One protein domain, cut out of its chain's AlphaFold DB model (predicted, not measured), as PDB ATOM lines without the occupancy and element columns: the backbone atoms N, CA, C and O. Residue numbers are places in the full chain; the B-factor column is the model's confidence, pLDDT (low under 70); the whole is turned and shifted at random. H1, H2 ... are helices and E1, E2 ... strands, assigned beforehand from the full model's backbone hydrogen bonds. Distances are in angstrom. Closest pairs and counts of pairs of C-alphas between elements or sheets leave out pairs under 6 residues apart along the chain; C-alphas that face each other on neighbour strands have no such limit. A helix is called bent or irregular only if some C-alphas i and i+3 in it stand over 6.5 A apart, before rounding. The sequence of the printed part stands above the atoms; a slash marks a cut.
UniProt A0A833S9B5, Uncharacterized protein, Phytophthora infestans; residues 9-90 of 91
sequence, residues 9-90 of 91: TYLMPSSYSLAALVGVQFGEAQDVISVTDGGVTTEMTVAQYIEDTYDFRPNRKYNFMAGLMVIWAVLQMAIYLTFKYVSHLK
ATOM      1  N   THR A   9      11.247 -47.353 -26.973       70.25
ATOM      2  CA  THR A   9      10.480 -46.408 -26.151       70.25
ATOM      3  C   THR A   9       8.968 -46.500 -26.373       70.25
ATOM      4  O   THR A   9       8.220 -46.149 -25.468       70.25
ATOM      5  N   TYR A  10       8.487 -47.040 -27.504       70.88
ATOM      6  CA  TYR A  10       7.051 -47.304 -27.686       70.88
ATOM      7  C   TYR A  10       6.556 -48.560 -26.962       70.88
ATOM      8  O   TYR A  10       5.347 -48.708 -26.793       70.88
ATOM      9  N   LEU A  11       7.450 -49.452 -26.530       75.62
ATOM     10  CA  LEU A  11       7.098 -50.659 -25.777       75.62
ATOM     11  C   LEU A  11       7.257 -50.483 -24.266       75.62
ATOM     12  O   LEU A  11       6.617 -51.204 -23.506       75.62
ATOM     13  N   MET A  12       8.093 -49.543 -23.815       81.38
ATOM     14  CA  MET A  12       8.307 -49.301 -22.390       81.38
ATOM     15  C   MET A  12       7.158 -48.493 -21.769       81.38
ATOM     16  O   MET A  12       6.987 -47.322 -22.110       81.38
ATOM     17  N   PRO A  13       6.428 -49.042 -20.776       75.25
ATOM     18  CA  PRO A  13       5.383 -48.299 -20.068       75.25
ATOM     19  C   PRO A  13       5.919 -47.030 -19.392       75.25
ATOM     20  O   PRO A  13       5.229 -46.014 -19.342       75.25
ATOM     21  N   SER A  14       7.172 -47.065 -18.925       78.56
ATOM     22  CA  SER A  14       7.839 -45.943 -18.257       78.56
ATOM     23  C   SER A  14       7.957 -44.698 -19.143       78.56
ATOM     24  O   SER A  14       7.868 -43.577 -18.643       78.56
ATOM     25  N   SER A  15       8.103 -44.872 -20.459       74.94
ATOM     26  CA  SER A  15       8.164 -43.759 -21.411       74.94
ATOM     27  C   SER A  15       6.831 -43.012 -21.493       74.94
ATOM     28  O   SER A  15       6.818 -41.783 -21.489       74.94
ATOM     29  N   TYR A  16       5.706 -43.733 -21.480       72.19
ATOM     30  CA  TYR A  16       4.367 -43.132 -21.483       72.19
ATOM     31  C   TYR A  16       3.988 -42.542 -20.120       72.19
ATOM     32  O   TYR A  16       3.343 -41.496 -20.067       72.19
ATOM     33  N   SER A  17       4.393 -43.171 -19.009       77.56
ATOM     34  CA  SER A  17       4.119 -42.634 -17.670       77.56
ATOM     35  C   SER A  17       4.892 -41.345 -17.399       77.56
ATOM     36  O   SER A  17       4.335 -40.415 -16.825       77.56
ATOM     37  N   LEU A  18       6.151 -41.268 -17.842       75.69
ATOM     38  CA  LEU A  18       6.962 -40.057 -17.712       75.69
ATOM     39  C   LEU A  18       6.371 -38.913 -18.546       75.69
ATOM     40  O   LEU A  18       6.224 -37.808 -18.035       75.69
ATOM     41  N   ALA A  19       5.932 -39.205 -19.774       71.88
ATOM     42  CA  ALA A  19       5.218 -38.256 -20.627       71.88
ATOM     43  C   ALA A  19       3.969 -37.673 -19.958       71.88
ATOM     44  O   ALA A  19       3.754 -36.460 -19.943       71.88
ATOM     45  N   ALA A  20       3.141 -38.555 -19.393       70.81
ATOM     46  CA  ALA A  20       1.913 -38.169 -18.718       70.81
ATOM     47  C   ALA A  20       2.199 -37.340 -17.458       70.81
ATOM     48  O   ALA A  20       1.549 -36.318 -17.247       70.81
ATOM     49  N   LEU A  21       3.191 -37.735 -16.654       74.69
ATOM     50  CA  LEU A  21       3.573 -37.021 -15.436       74.69
ATOM     51  C   LEU A  21       4.108 -35.621 -15.748       74.69
ATOM     52  O   LEU A  21       3.679 -34.651 -15.131       74.69
ATOM     53  N   VAL A  22       4.995 -35.506 -16.737       72.38
ATOM     54  CA  VAL A  22       5.551 -34.223 -17.180       72.38
ATOM     55  C   VAL A  22       4.448 -33.311 -17.724       72.38
ATOM     56  O   VAL A  22       4.382 -32.141 -17.350       72.38
ATOM     57  N   GLY A  23       3.524 -33.850 -18.525       67.94
ATOM     58  CA  GLY A  23       2.373 -33.096 -19.027       67.94
ATOM     59  C   GLY A  23       1.402 -32.630 -17.934       67.94
ATOM     60  O   GLY A  23       0.781 -31.585 -18.094       67.94
ATOM     61  N   VAL A  24       1.267 -33.366 -16.825       70.94
ATOM     62  CA  VAL A  24       0.446 -32.951 -15.669       70.94
ATOM     63  C   VAL A  24       1.174 -31.926 -14.799       70.94
ATOM     64  O   VAL A  24       0.559 -30.960 -14.364       70.94
ATOM     65  N   GLN A  25       2.469 -32.123 -14.549       72.44
ATOM     66  CA  GLN A  25       3.237 -31.308 -13.606       72.44
ATOM     67  C   GLN A  25       3.694 -29.970 -14.198       72.44
ATOM     68  O   GLN A  25       3.745 -28.973 -13.482       72.44
ATOM     69  N   PHE A  26       4.037 -29.956 -15.488       71.44
ATOM     70  CA  PHE A  26       4.640 -28.804 -16.161       71.44
ATOM     71  C   PHE A  26       3.835 -28.305 -17.365       71.44
ATOM     72  O   PHE A  26       4.180 -27.276 -17.936       71.44
ATOM     73  N   GLY A  27       2.747 -28.985 -17.743       63.25
ATOM     74  CA  GLY A  27       1.941 -28.609 -18.910       63.25
ATOM     75  C   GLY A  27       1.262 -27.239 -18.818       63.25
ATOM     76  O   GLY A  27       0.899 -26.689 -19.852       63.25
ATOM     77  N   GLU A  28       1.114 -26.684 -17.612       66.00
ATOM     78  CA  GLU A  28       0.578 -25.332 -17.364       66.00
ATOM     79  C   GLU A  28       1.611 -24.389 -16.722       66.00
ATOM     80  O   GLU A  28       1.291 -23.247 -16.386       66.00
ATOM     81  N   ALA A  29       2.860 -24.839 -16.545       66.62
ATOM     82  CA  ALA A  29       3.907 -24.028 -15.940       66.62
ATOM     83  C   ALA A  29       4.374 -22.950 -16.933       66.62
ATOM     84  O   ALA A  29       5.171 -23.210 -17.835       66.62
ATOM     85  N   GLN A  30       3.866 -21.731 -16.745       64.38
ATOM     86  CA  GLN A  30       4.240 -20.535 -17.514       64.38
ATOM     87  C   GLN A  30       5.527 -19.866 -17.006       64.38
ATOM     88  O   GLN A  30       5.853 -18.762 -17.433       64.38
ATOM     89  N   ASP A  31       6.246 -20.513 -16.087       73.81
ATOM     90  CA  ASP A  31       7.487 -19.975 -15.542       73.81
ATOM     91  C   ASP A  31       8.531 -19.858 -16.662       73.81
ATOM     92  O   ASP A  31       8.692 -20.778 -17.474       73.81
ATOM     93  N   VAL A  32       9.187 -18.702 -16.752       72.56
ATOM     94  CA  VAL A  32      10.132 -18.392 -17.833       72.56
ATOM     95  C   VAL A  32      11.528 -18.790 -17.380       72.56
ATOM     96  O   VAL A  32      12.014 -18.321 -16.352       72.56
ATOM     97  N   ILE A  33      12.177 -19.650 -18.160       78.00
ATOM     98  CA  ILE A  33      13.547 -20.093 -17.919       78.00
ATOM     99  C   ILE A  33      14.468 -19.605 -19.034       78.00
ATOM    100  O   ILE A  33      14.092 -19.537 -20.207       78.00
ATOM    101  N   SER A  34      15.702 -19.278 -18.665       77.44
ATOM    102  CA  SER A  34      16.776 -18.998 -19.610       77.44
ATOM    103  C   SER A  34      17.502 -20.299 -19.948       77.44
ATOM    104  O   SER A  34      18.101 -20.945 -19.087       77.44
ATOM    105  N   VAL A  35      17.431 -20.702 -21.215       73.25
ATOM    106  CA  VAL A  35      18.078 -21.919 -21.717       73.25
ATOM    107  C   VAL A  35      19.225 -21.508 -22.628       73.25
ATOM    108  O   VAL A  35      19.013 -20.819 -23.625       73.25
ATOM    109  N   THR A  36      20.448 -21.915 -22.284       76.50
ATOM    110  CA  THR A  36      21.632 -21.700 -23.124       76.50
ATOM    111  C   THR A  36      21.972 -22.993 -23.851       76.50
ATOM    112  O   THR A  36      22.408 -23.956 -23.223       76.50
ATOM    113  N   ASP A  37      21.814 -22.997 -25.172       72.94
ATOM    114  CA  ASP A  37      22.276 -24.081 -26.044       72.94
ATOM    115  C   ASP A  37      23.194 -23.507 -27.130       72.94
ATOM    116  O   ASP A  37      22.944 -22.430 -27.674       72.94
ATOM    117  N   GLY A  38      24.319 -24.171 -27.394       67.38
ATOM    118  CA  GLY A  38      25.284 -23.745 -28.417       67.38
ATOM    119  C   GLY A  38      25.849 -22.320 -28.274       67.38
ATOM    120  O   GLY A  38      26.370 -21.781 -29.246       67.38
ATOM    121  N   GLY A  39      25.754 -21.696 -27.092       74.75
ATOM    122  CA  GLY A  39      26.202 -20.318 -26.842       74.75
ATOM    123  C   GLY A  39      25.144 -19.231 -27.074       74.75
ATOM    124  O   GLY A  39      25.455 -18.053 -26.908       74.75
ATOM    125  N   VAL A  40      23.904 -19.601 -27.411       70.69
ATOM    126  CA  VAL A  40      22.767 -18.677 -27.524       70.69
ATOM    127  C   VAL A  40      21.822 -18.911 -26.349       70.69
ATOM    128  O   VAL A  40      21.323 -20.017 -26.151       70.69
ATOM    129  N   THR A  41      21.578 -17.868 -25.557       80.06
ATOM    130  CA  THR A  41      20.596 -17.906 -24.468       80.06
ATOM    131  C   THR A  41      19.239 -17.478 -25.004       80.06
ATOM    132  O   THR A  41      19.095 -16.353 -25.482       80.06
ATOM    133  N   THR A  42      18.253 -18.367 -24.918       79.00
ATOM    134  CA  THR A  42      16.868 -18.085 -25.308       79.00
ATOM    135  C   THR A  42      15.980 -18.160 -24.075       79.00
ATOM    136  O   THR A  42      16.075 -19.105 -23.291       79.00
ATOM    137  N   GLU A  43      15.126 -17.157 -23.892       76.62
ATOM    138  CA  GLU A  43      14.074 -17.191 -22.879       76.62
ATOM    139  C   GLU A  43      12.882 -17.968 -23.434       76.62
ATOM    140  O   GLU A  43      12.335 -17.629 -24.486       76.62
ATOM    141  N   MET A  44      12.494 -19.031 -22.741       75.81
ATOM    142  CA  MET A  44      11.337 -19.841 -23.103       75.81
ATOM    143  C   MET A  44      10.617 -20.308 -21.845       75.81
ATOM    144  O   MET A  44      11.203 -20.407 -20.767       75.81
ATOM    145  N   THR A  45       9.323 -20.590 -21.963       76.44
ATOM    146  CA  THR A  45       8.573 -21.156 -20.834       76.44
ATOM    147  C   THR A  45       9.027 -22.588 -20.553       76.44
ATOM    148  O   THR A  45       9.431 -23.310 -21.470       76.44
ATOM    149  N   VAL A  46       8.921 -23.038 -19.300       72.75
ATOM    150  CA  VAL A  46       9.196 -24.441 -18.929       72.75
ATOM    151  C   VAL A  46       8.373 -25.407 -19.793       72.75
ATOM    152  O   VAL A  46       8.896 -26.424 -20.250       72.75
ATOM    153  N   ALA A  47       7.114 -25.061 -20.078       67.62
ATOM    154  CA  ALA A  47       6.254 -25.829 -20.974       67.62
ATOM    155  C   ALA A  47       6.820 -25.927 -22.407       67.62
ATOM    156  O   ALA A  47       6.875 -27.025 -22.959       67.62
ATOM    157  N   GLN A  48       7.292 -24.816 -22.986       71.75
ATOM    158  CA  GLN A  48       7.907 -24.809 -24.322       71.75
ATOM    159  C   GLN A  48       9.222 -25.587 -24.368       71.75
ATOM    160  O   GLN A  48       9.431 -26.362 -25.296       71.75
ATOM    161  N   TYR A  49      10.082 -25.439 -23.361       72.50
ATOM    162  CA  TYR A  49      11.349 -26.172 -23.299       72.50
ATOM    163  C   TYR A  49      11.140 -27.691 -23.302       72.50
ATOM    164  O   TYR A  49      11.855 -28.440 -23.971       72.50
ATOM    165  N   ILE A  50      10.138 -28.151 -22.554       71.94
ATOM    166  CA  ILE A  50       9.767 -29.561 -22.458       71.94
ATOM    167  C   ILE A  50       9.145 -30.068 -23.766       71.94
ATOM    168  O   ILE A  50       9.423 -31.202 -24.169       71.94
ATOM    169  N   GLU A  51       8.332 -29.250 -24.439       71.31
ATOM    170  CA  GLU A  51       7.777 -29.587 -25.752       71.31
ATOM    171  C   GLU A  51       8.885 -29.698 -26.810       71.31
ATOM    172  O   GLU A  51       8.947 -30.710 -27.500       71.31
ATOM    173  N   ASP A  52       9.818 -28.749 -26.889       71.12
ATOM    174  CA  ASP A  52      10.894 -28.785 -27.893       71.12
ATOM    175  C   ASP A  52      11.944 -29.873 -27.614       71.12
ATOM    176  O   ASP A  52      12.409 -30.553 -28.533       71.12
ATOM    177  N   THR A  53      12.311 -30.085 -26.347       68.44
ATOM    178  CA  THR A  53      13.376 -31.040 -25.983       68.44
ATOM    179  C   THR A  53      12.880 -32.484 -25.962       68.44
ATOM    180  O   THR A  53      13.614 -33.409 -26.332       68.44
ATOM    181  N   TYR A  54      11.643 -32.703 -25.512       65.44
ATOM    182  CA  TYR A  54      11.114 -34.041 -25.244       65.44
ATOM    183  C   TYR A  54       9.836 -34.384 -26.036       65.44
ATOM    184  O   TYR A  54       9.331 -35.497 -25.887       65.44
ATOM    185  N   ASP A  55       9.329 -33.485 -26.896       64.31
ATOM    186  CA  ASP A  55       8.089 -33.632 -27.695       64.31
ATOM    187  C   ASP A  55       6.850 -33.963 -26.838       64.31
ATOM    188  O   ASP A  55       5.883 -34.606 -27.269       64.31
ATOM    189  N   PHE A  56       6.864 -33.525 -25.576       64.06
ATOM    190  CA  PHE A  56       5.747 -33.715 -24.662       64.06
ATOM    191  C   PHE A  56       4.697 -32.639 -24.877       64.06
ATOM    192  O   PHE A  56       4.697 -31.598 -24.232       64.06
ATOM    193  N   ARG A  57       3.746 -32.930 -25.767       62.22
ATOM    194  CA  ARG A  57       2.592 -32.058 -25.993       62.22
ATOM    195  C   ARG A  57       1.559 -32.222 -24.870       62.22
ATOM    196  O   ARG A  57       0.912 -33.276 -24.818       62.22
ATOM    197  N   PRO A  58       1.309 -31.206 -24.023       55.00
ATOM    198  CA  PRO A  58       0.373 -31.315 -22.898       55.00
ATOM    199  C   PRO A  58      -1.067 -31.631 -23.341       55.00
ATOM    200  O   PRO A  58      -1.780 -32.379 -22.669       55.00
ATOM    201  N   ASN A  59      -1.471 -31.199 -24.543       59.31
ATOM    202  CA  ASN A  59      -2.763 -31.556 -25.149       59.31
ATOM    203  C   ASN A  59      -2.905 -33.048 -25.510       59.31
ATOM    204  O   ASN A  59      -4.017 -33.534 -25.710       59.31
ATOM    205  N   ARG A  60      -1.800 -33.802 -25.581       63.34
ATOM    206  CA  ARG A  60      -1.794 -35.247 -25.866       63.34
ATOM    207  C   ARG A  60      -1.622 -36.107 -24.611       63.34
ATOM    208  O   ARG A  60      -1.486 -37.321 -24.747       63.34
ATOM    209  N   LYS A  61      -1.701 -35.535 -23.399       62.22
ATOM    210  CA  LYS A  61      -1.640 -36.284 -22.122       62.22
ATOM    211  C   LYS A  61      -2.579 -37.498 -22.097       62.22
ATOM    212  O   LYS A  61      -2.197 -38.583 -21.664       62.22
ATOM    213  N   TYR A  62      -3.776 -37.342 -22.663       62.81
ATOM    214  CA  TYR A  62      -4.769 -38.410 -22.767       62.81
ATOM    215  C   TYR A  62      -4.364 -39.525 -23.739       62.81
ATOM    216  O   TYR A  62      -4.696 -40.680 -23.492       62.81
ATOM    217  N   ASN A  63      -3.590 -39.226 -24.787       70.81
ATOM    218  CA  ASN A  63      -3.089 -40.243 -25.714       70.81
ATOM    219  C   ASN A  63      -2.021 -41.120 -25.050       70.81
ATOM    220  O   ASN A  63      -2.010 -42.330 -25.264       70.81
ATOM    221  N   PHE A  64      -1.157 -40.538 -24.210       70.19
ATOM    222  CA  PHE A  64      -0.175 -41.312 -23.444       70.19
ATOM    223  C   PHE A  64      -0.853 -42.205 -22.396       70.19
ATOM    224  O   PHE A  64      -0.506 -43.379 -22.272       70.19
ATOM    225  N   MET A  65      -1.881 -41.694 -21.712       72.06
ATOM    226  CA  MET A  65      -2.713 -42.487 -20.796       72.06
ATOM    227  C   MET A  65      -3.467 -43.617 -21.512       72.06
ATOM    228  O   MET A  65      -3.506 -44.743 -21.018       72.06
ATOM    229  N   ALA A  66      -4.025 -43.353 -22.696       81.19
ATOM    230  CA  ALA A  66      -4.666 -44.380 -23.515       81.19
ATOM    231  C   ALA A  66      -3.661 -45.461 -23.946       81.19
ATOM    232  O   ALA A  66      -3.965 -46.649 -23.846       81.19
ATOM    233  N   GLY A  67      -2.444 -45.069 -24.341       80.50
ATOM    234  CA  GLY A  67      -1.350 -45.999 -24.634       80.50
ATOM    235  C   GLY A  67      -1.021 -46.915 -23.450       80.50
ATOM    236  O   GLY A  67      -0.919 -48.129 -23.627       80.50
ATOM    237  N   LEU A  68      -0.952 -46.367 -22.231       82.44
ATOM    238  CA  LEU A  68      -0.762 -47.158 -21.008       82.44
ATOM    239  C   LEU A  68      -1.891 -48.174 -20.788       82.44
ATOM    240  O   LEU A  68      -1.611 -49.330 -20.471       82.44
ATOM    241  N   MET A  69      -3.150 -47.775 -20.994       85.12
ATOM    242  CA  MET A  69      -4.288 -48.693 -20.868       85.12
ATOM    243  C   MET A  69      -4.244 -49.825 -21.902       85.12
ATOM    244  O   MET A  69      -4.563 -50.967 -21.568       85.12
ATOM    245  N   VAL A  70      -3.809 -49.541 -23.133       88.12
ATOM    246  CA  VAL A  70      -3.643 -50.561 -24.181       88.12
ATOM    247  C   VAL A  70      -2.550 -51.559 -23.802       88.12
ATOM    248  O   VAL A  70      -2.790 -52.764 -23.856       88.12
ATOM    249  N   ILE A  71      -1.377 -51.084 -23.369       86.75
ATOM    250  CA  ILE A  71      -0.279 -51.963 -22.932       86.75
ATOM    251  C   ILE A  71      -0.731 -52.840 -21.757       86.75
ATOM    252  O   ILE A  71      -0.479 -54.047 -21.749       86.75
ATOM    253  N   TRP A  72      -1.450 -52.258 -20.795       89.38
ATOM    254  CA  TRP A  72      -2.020 -52.996 -19.672       89.38
ATOM    255  C   TRP A  72      -2.997 -54.087 -20.133       89.38
ATOM    256  O   TRP A  72      -2.873 -55.235 -19.706       89.38
ATOM    257  N   ALA A  73      -3.925 -53.774 -21.041       92.50
ATOM    258  CA  ALA A  73      -4.900 -54.739 -21.545       92.50
ATOM    259  C   ALA A  73      -4.233 -55.899 -22.307       92.50
ATOM    260  O   ALA A  73      -4.599 -57.062 -22.114       92.50
ATOM    261  N   VAL A  74      -3.221 -55.602 -23.130       91.69
ATOM    262  CA  VAL A  74      -2.436 -56.620 -23.848       91.69
ATOM    263  C   VAL A  74      -1.695 -57.527 -22.867       91.69
ATOM    264  O   VAL A  74      -1.724 -58.748 -23.028       91.69
ATOM    265  N   LEU A  75      -1.088 -56.962 -21.819       90.56
ATOM    266  CA  LEU A  75      -0.420 -57.735 -20.771       90.56
ATOM    267  C   LEU A  75      -1.403 -58.671 -20.052       90.56
ATOM    268  O   LEU A  75      -1.111 -59.857 -19.896       90.56
ATOM    269  N   GLN A  76      -2.581 -58.170 -19.666       88.88
ATOM    270  CA  GLN A  76      -3.625 -58.984 -19.032       88.88
ATOM    271  C   GLN A  76      -4.067 -60.139 -19.934       88.88
ATOM    272  O   GLN A  76      -4.192 -61.278 -19.482       88.88
ATOM    273  N   MET A  77      -4.244 -59.870 -21.229       92.12
ATOM    274  CA  MET A  77      -4.612 -60.893 -22.203       92.12
ATOM    275  C   MET A  77      -3.505 -61.943 -22.368       92.12
ATOM    276  O   MET A  77      -3.795 -63.137 -22.348       92.12
ATOM    277  N   ALA A  78      -2.239 -61.530 -22.472       90.25
ATOM    278  CA  ALA A  78      -1.103 -62.444 -22.580       90.25
ATOM    279  C   ALA A  78      -0.973 -63.349 -21.343       90.25
ATOM    280  O   ALA A  78      -0.769 -64.559 -21.475       90.25
ATOM    281  N   ILE A  79      -1.159 -62.788 -20.143       89.62
ATOM    282  CA  ILE A  79      -1.174 -63.542 -18.883       89.62
ATOM    283  C   ILE A  79      -2.338 -64.541 -18.871       89.62
ATOM    284  O   ILE A  79      -2.128 -65.721 -18.589       89.62
ATOM    285  N   TYR A  80      -3.547 -64.103 -19.230       90.75
ATOM    286  CA  TYR A  80      -4.724 -64.971 -19.297       90.75
ATOM    287  C   TYR A  80      -4.524 -66.136 -20.270       90.75
ATOM    288  O   TYR A  80      -4.789 -67.282 -19.918       90.75
ATOM    289  N   LEU A  81      -4.028 -65.862 -21.480       88.69
ATOM    290  CA  LEU A  81      -3.746 -66.888 -22.483       88.69
ATOM    291  C   LEU A  81      -2.664 -67.859 -21.996       88.69
ATOM    292  O   LEU A  81      -2.814 -69.068 -22.158       88.69
ATOM    293  N   THR A  82      -1.616 -67.353 -21.342       87.44
ATOM    294  CA  THR A  82      -0.561 -68.193 -20.759       87.44
ATOM    295  C   THR A  82      -1.138 -69.122 -19.696       87.44
ATOM    296  O   THR A  82      -0.959 -70.335 -19.780       87.44
ATOM    297  N   PHE A  83      -1.906 -68.600 -18.738       84.81
ATOM    298  CA  PHE A  83      -2.549 -69.448 -17.735       84.81
ATOM    299  C   PHE A  83      -3.553 -70.417 -18.356       84.81
ATOM    300  O   PHE A  83      -3.568 -71.586 -17.983       84.81
ATOM    301  N   LYS A  84      -4.355 -69.984 -19.328       82.12
ATOM    302  CA  LYS A  84      -5.376 -70.826 -19.956       82.12
ATOM    303  C   LYS A  84      -4.786 -71.967 -20.776       82.12
ATOM    304  O   LYS A  84      -5.291 -73.075 -20.683       82.12
ATOM    305  N   TYR A  85      -3.757 -71.721 -21.581       80.38
ATOM    306  CA  TYR A  85      -3.255 -72.718 -22.532       80.38
ATOM    307  C   TYR A  85      -2.012 -73.455 -22.026       80.38
ATOM    308  O   TYR A  85      -1.919 -74.668 -22.198       80.38
ATOM    309  N   VAL A  86      -1.084 -72.778 -21.343       73.06
ATOM    310  CA  VAL A  86       0.156 -73.412 -20.859       73.06
ATOM    311  C   VAL A  86      -0.090 -74.234 -19.593       73.06
ATOM    312  O   VAL A  86       0.498 -75.302 -19.446       73.06
ATOM    313  N   SER A  87      -0.986 -73.805 -18.691       59.25
ATOM    314  CA  SER A  87      -1.316 -74.623 -17.509       59.25
ATOM    315  C   SER A  87      -2.171 -75.846 -17.858       59.25
ATOM    316  O   SER A  87      -1.980 -76.904 -17.264       59.25
ATOM    317  N   HIS A  88      -3.045 -75.740 -18.868       58.69
ATOM    318  CA  HIS A  88      -3.849 -76.868 -19.346       58.69
ATOM    319  C   HIS A  88      -3.014 -77.948 -20.037       58.69
ATOM    320  O   HIS A  88      -3.379 -79.111 -19.952       58.69
ATOM    321  N   LEU A  89      -1.893 -77.592 -20.673       57.50
ATOM    322  CA  LEU A  89      -0.954 -78.560 -21.258       57.50
ATOM    323  C   LEU A  89      -0.166 -79.358 -20.208       57.50
ATOM    324  O   LEU A  89       0.458 -80.360 -20.546       57.50
ATOM    325  N   LYS A  90      -0.154 -78.904 -18.949       51.91
ATOM    326  CA  LYS A  90       0.576 -79.558 -17.854       51.91
ATOM    327  C   LYS A  90      -0.292 -80.541 -17.053       51.91
ATOM    328  O   LYS A  90       0.225 -81.148 -16.116       51.91
TER     329      LYS A  90
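Overview. This is residues 9 to 90 of the 91 residues of an uncharacterized protein of Phytophthora infestans (UniProt A0A833S9B5). What does the model look like? A long helix, H3, makes most of the length, with the shorter H1 side by side with its first part; beyond this pair H2 and then a two-stranded hairpin, E1 and E2, make the other end. Residues 73 to 90, of which 73 to 86 belong to H3, stick out with nothing beside them. What is it built of? The printed part has 82 residues, with three named helices and two named strands in the order H1, E1, E2, H2, H3; it is mostly helix, and the sheet, of order E1 - E2, is antiparallel. It is extended, with a radius of gyration of the C-alphas of 19.2 A, and a rod in outline, spanning 65 by 25 by 13 A.

Arrangement. How do the strands pair? E1, residues 32 to 37, and E2, residues 40 to 45, form a hairpin, antiparallel at 149 degrees between their directions. N 35 and O 42 are within hydrogen-bond range at 2.9 A, as are N 42 and O 35 at 2.9 A. What follows the hairpin? H2, residues 46 to 54, comes nearest to E1 at the C-alphas of Val 32 and Val 46, 6.2 A apart, and is near H1, residues 13 to 25. H2 and H3, residues 58 to 86, are only just apart, the closest C-alphas being 8.1 A apart. How do the long helices stand? H3 touches H1 with residues 58 to 71 alone, opposite ways at a shallow tilt of 29 degrees; their closest C-alphas, of Gly 23 and Pro 58, are 4.7 A apart. Are the helix backbones whole? In H1 and H2 every O i to N i+4 pair is within hydrogen-bond range; in H3 23 of 25 are.

Along the chain. How long are the strands? E1 is 15.7 A and E2 15.9 A from first to last C-alpha. Where do the helices begin and end? H1 begins at C-alpha 13 (5.383, -48.299, -20.068) and is 18.3 A long; H2 is 11.6 A long. H3 is 42.1 A long and ends at C-alpha 86 (0.156, -73.412, -20.859). Is H3 even? It is irregular: C-alphas 59 and 62 are 7.5 A apart, against about 5 A in a regular helix.

Size, cuts and confidence. How large is it? The two C-alphas farthest apart, of Val 40 and Lys 90, are 65.5 A apart. Are there cuts or long links? The printed part has no cut; the link from H1 to E1 is short, and the other three are tight. Where is confidence low? Residues 23, 27 to 30, 38, 47, 53 to 62 and 87 to 90 are under 70, and the mean pLDDT of the printed part is 74.3.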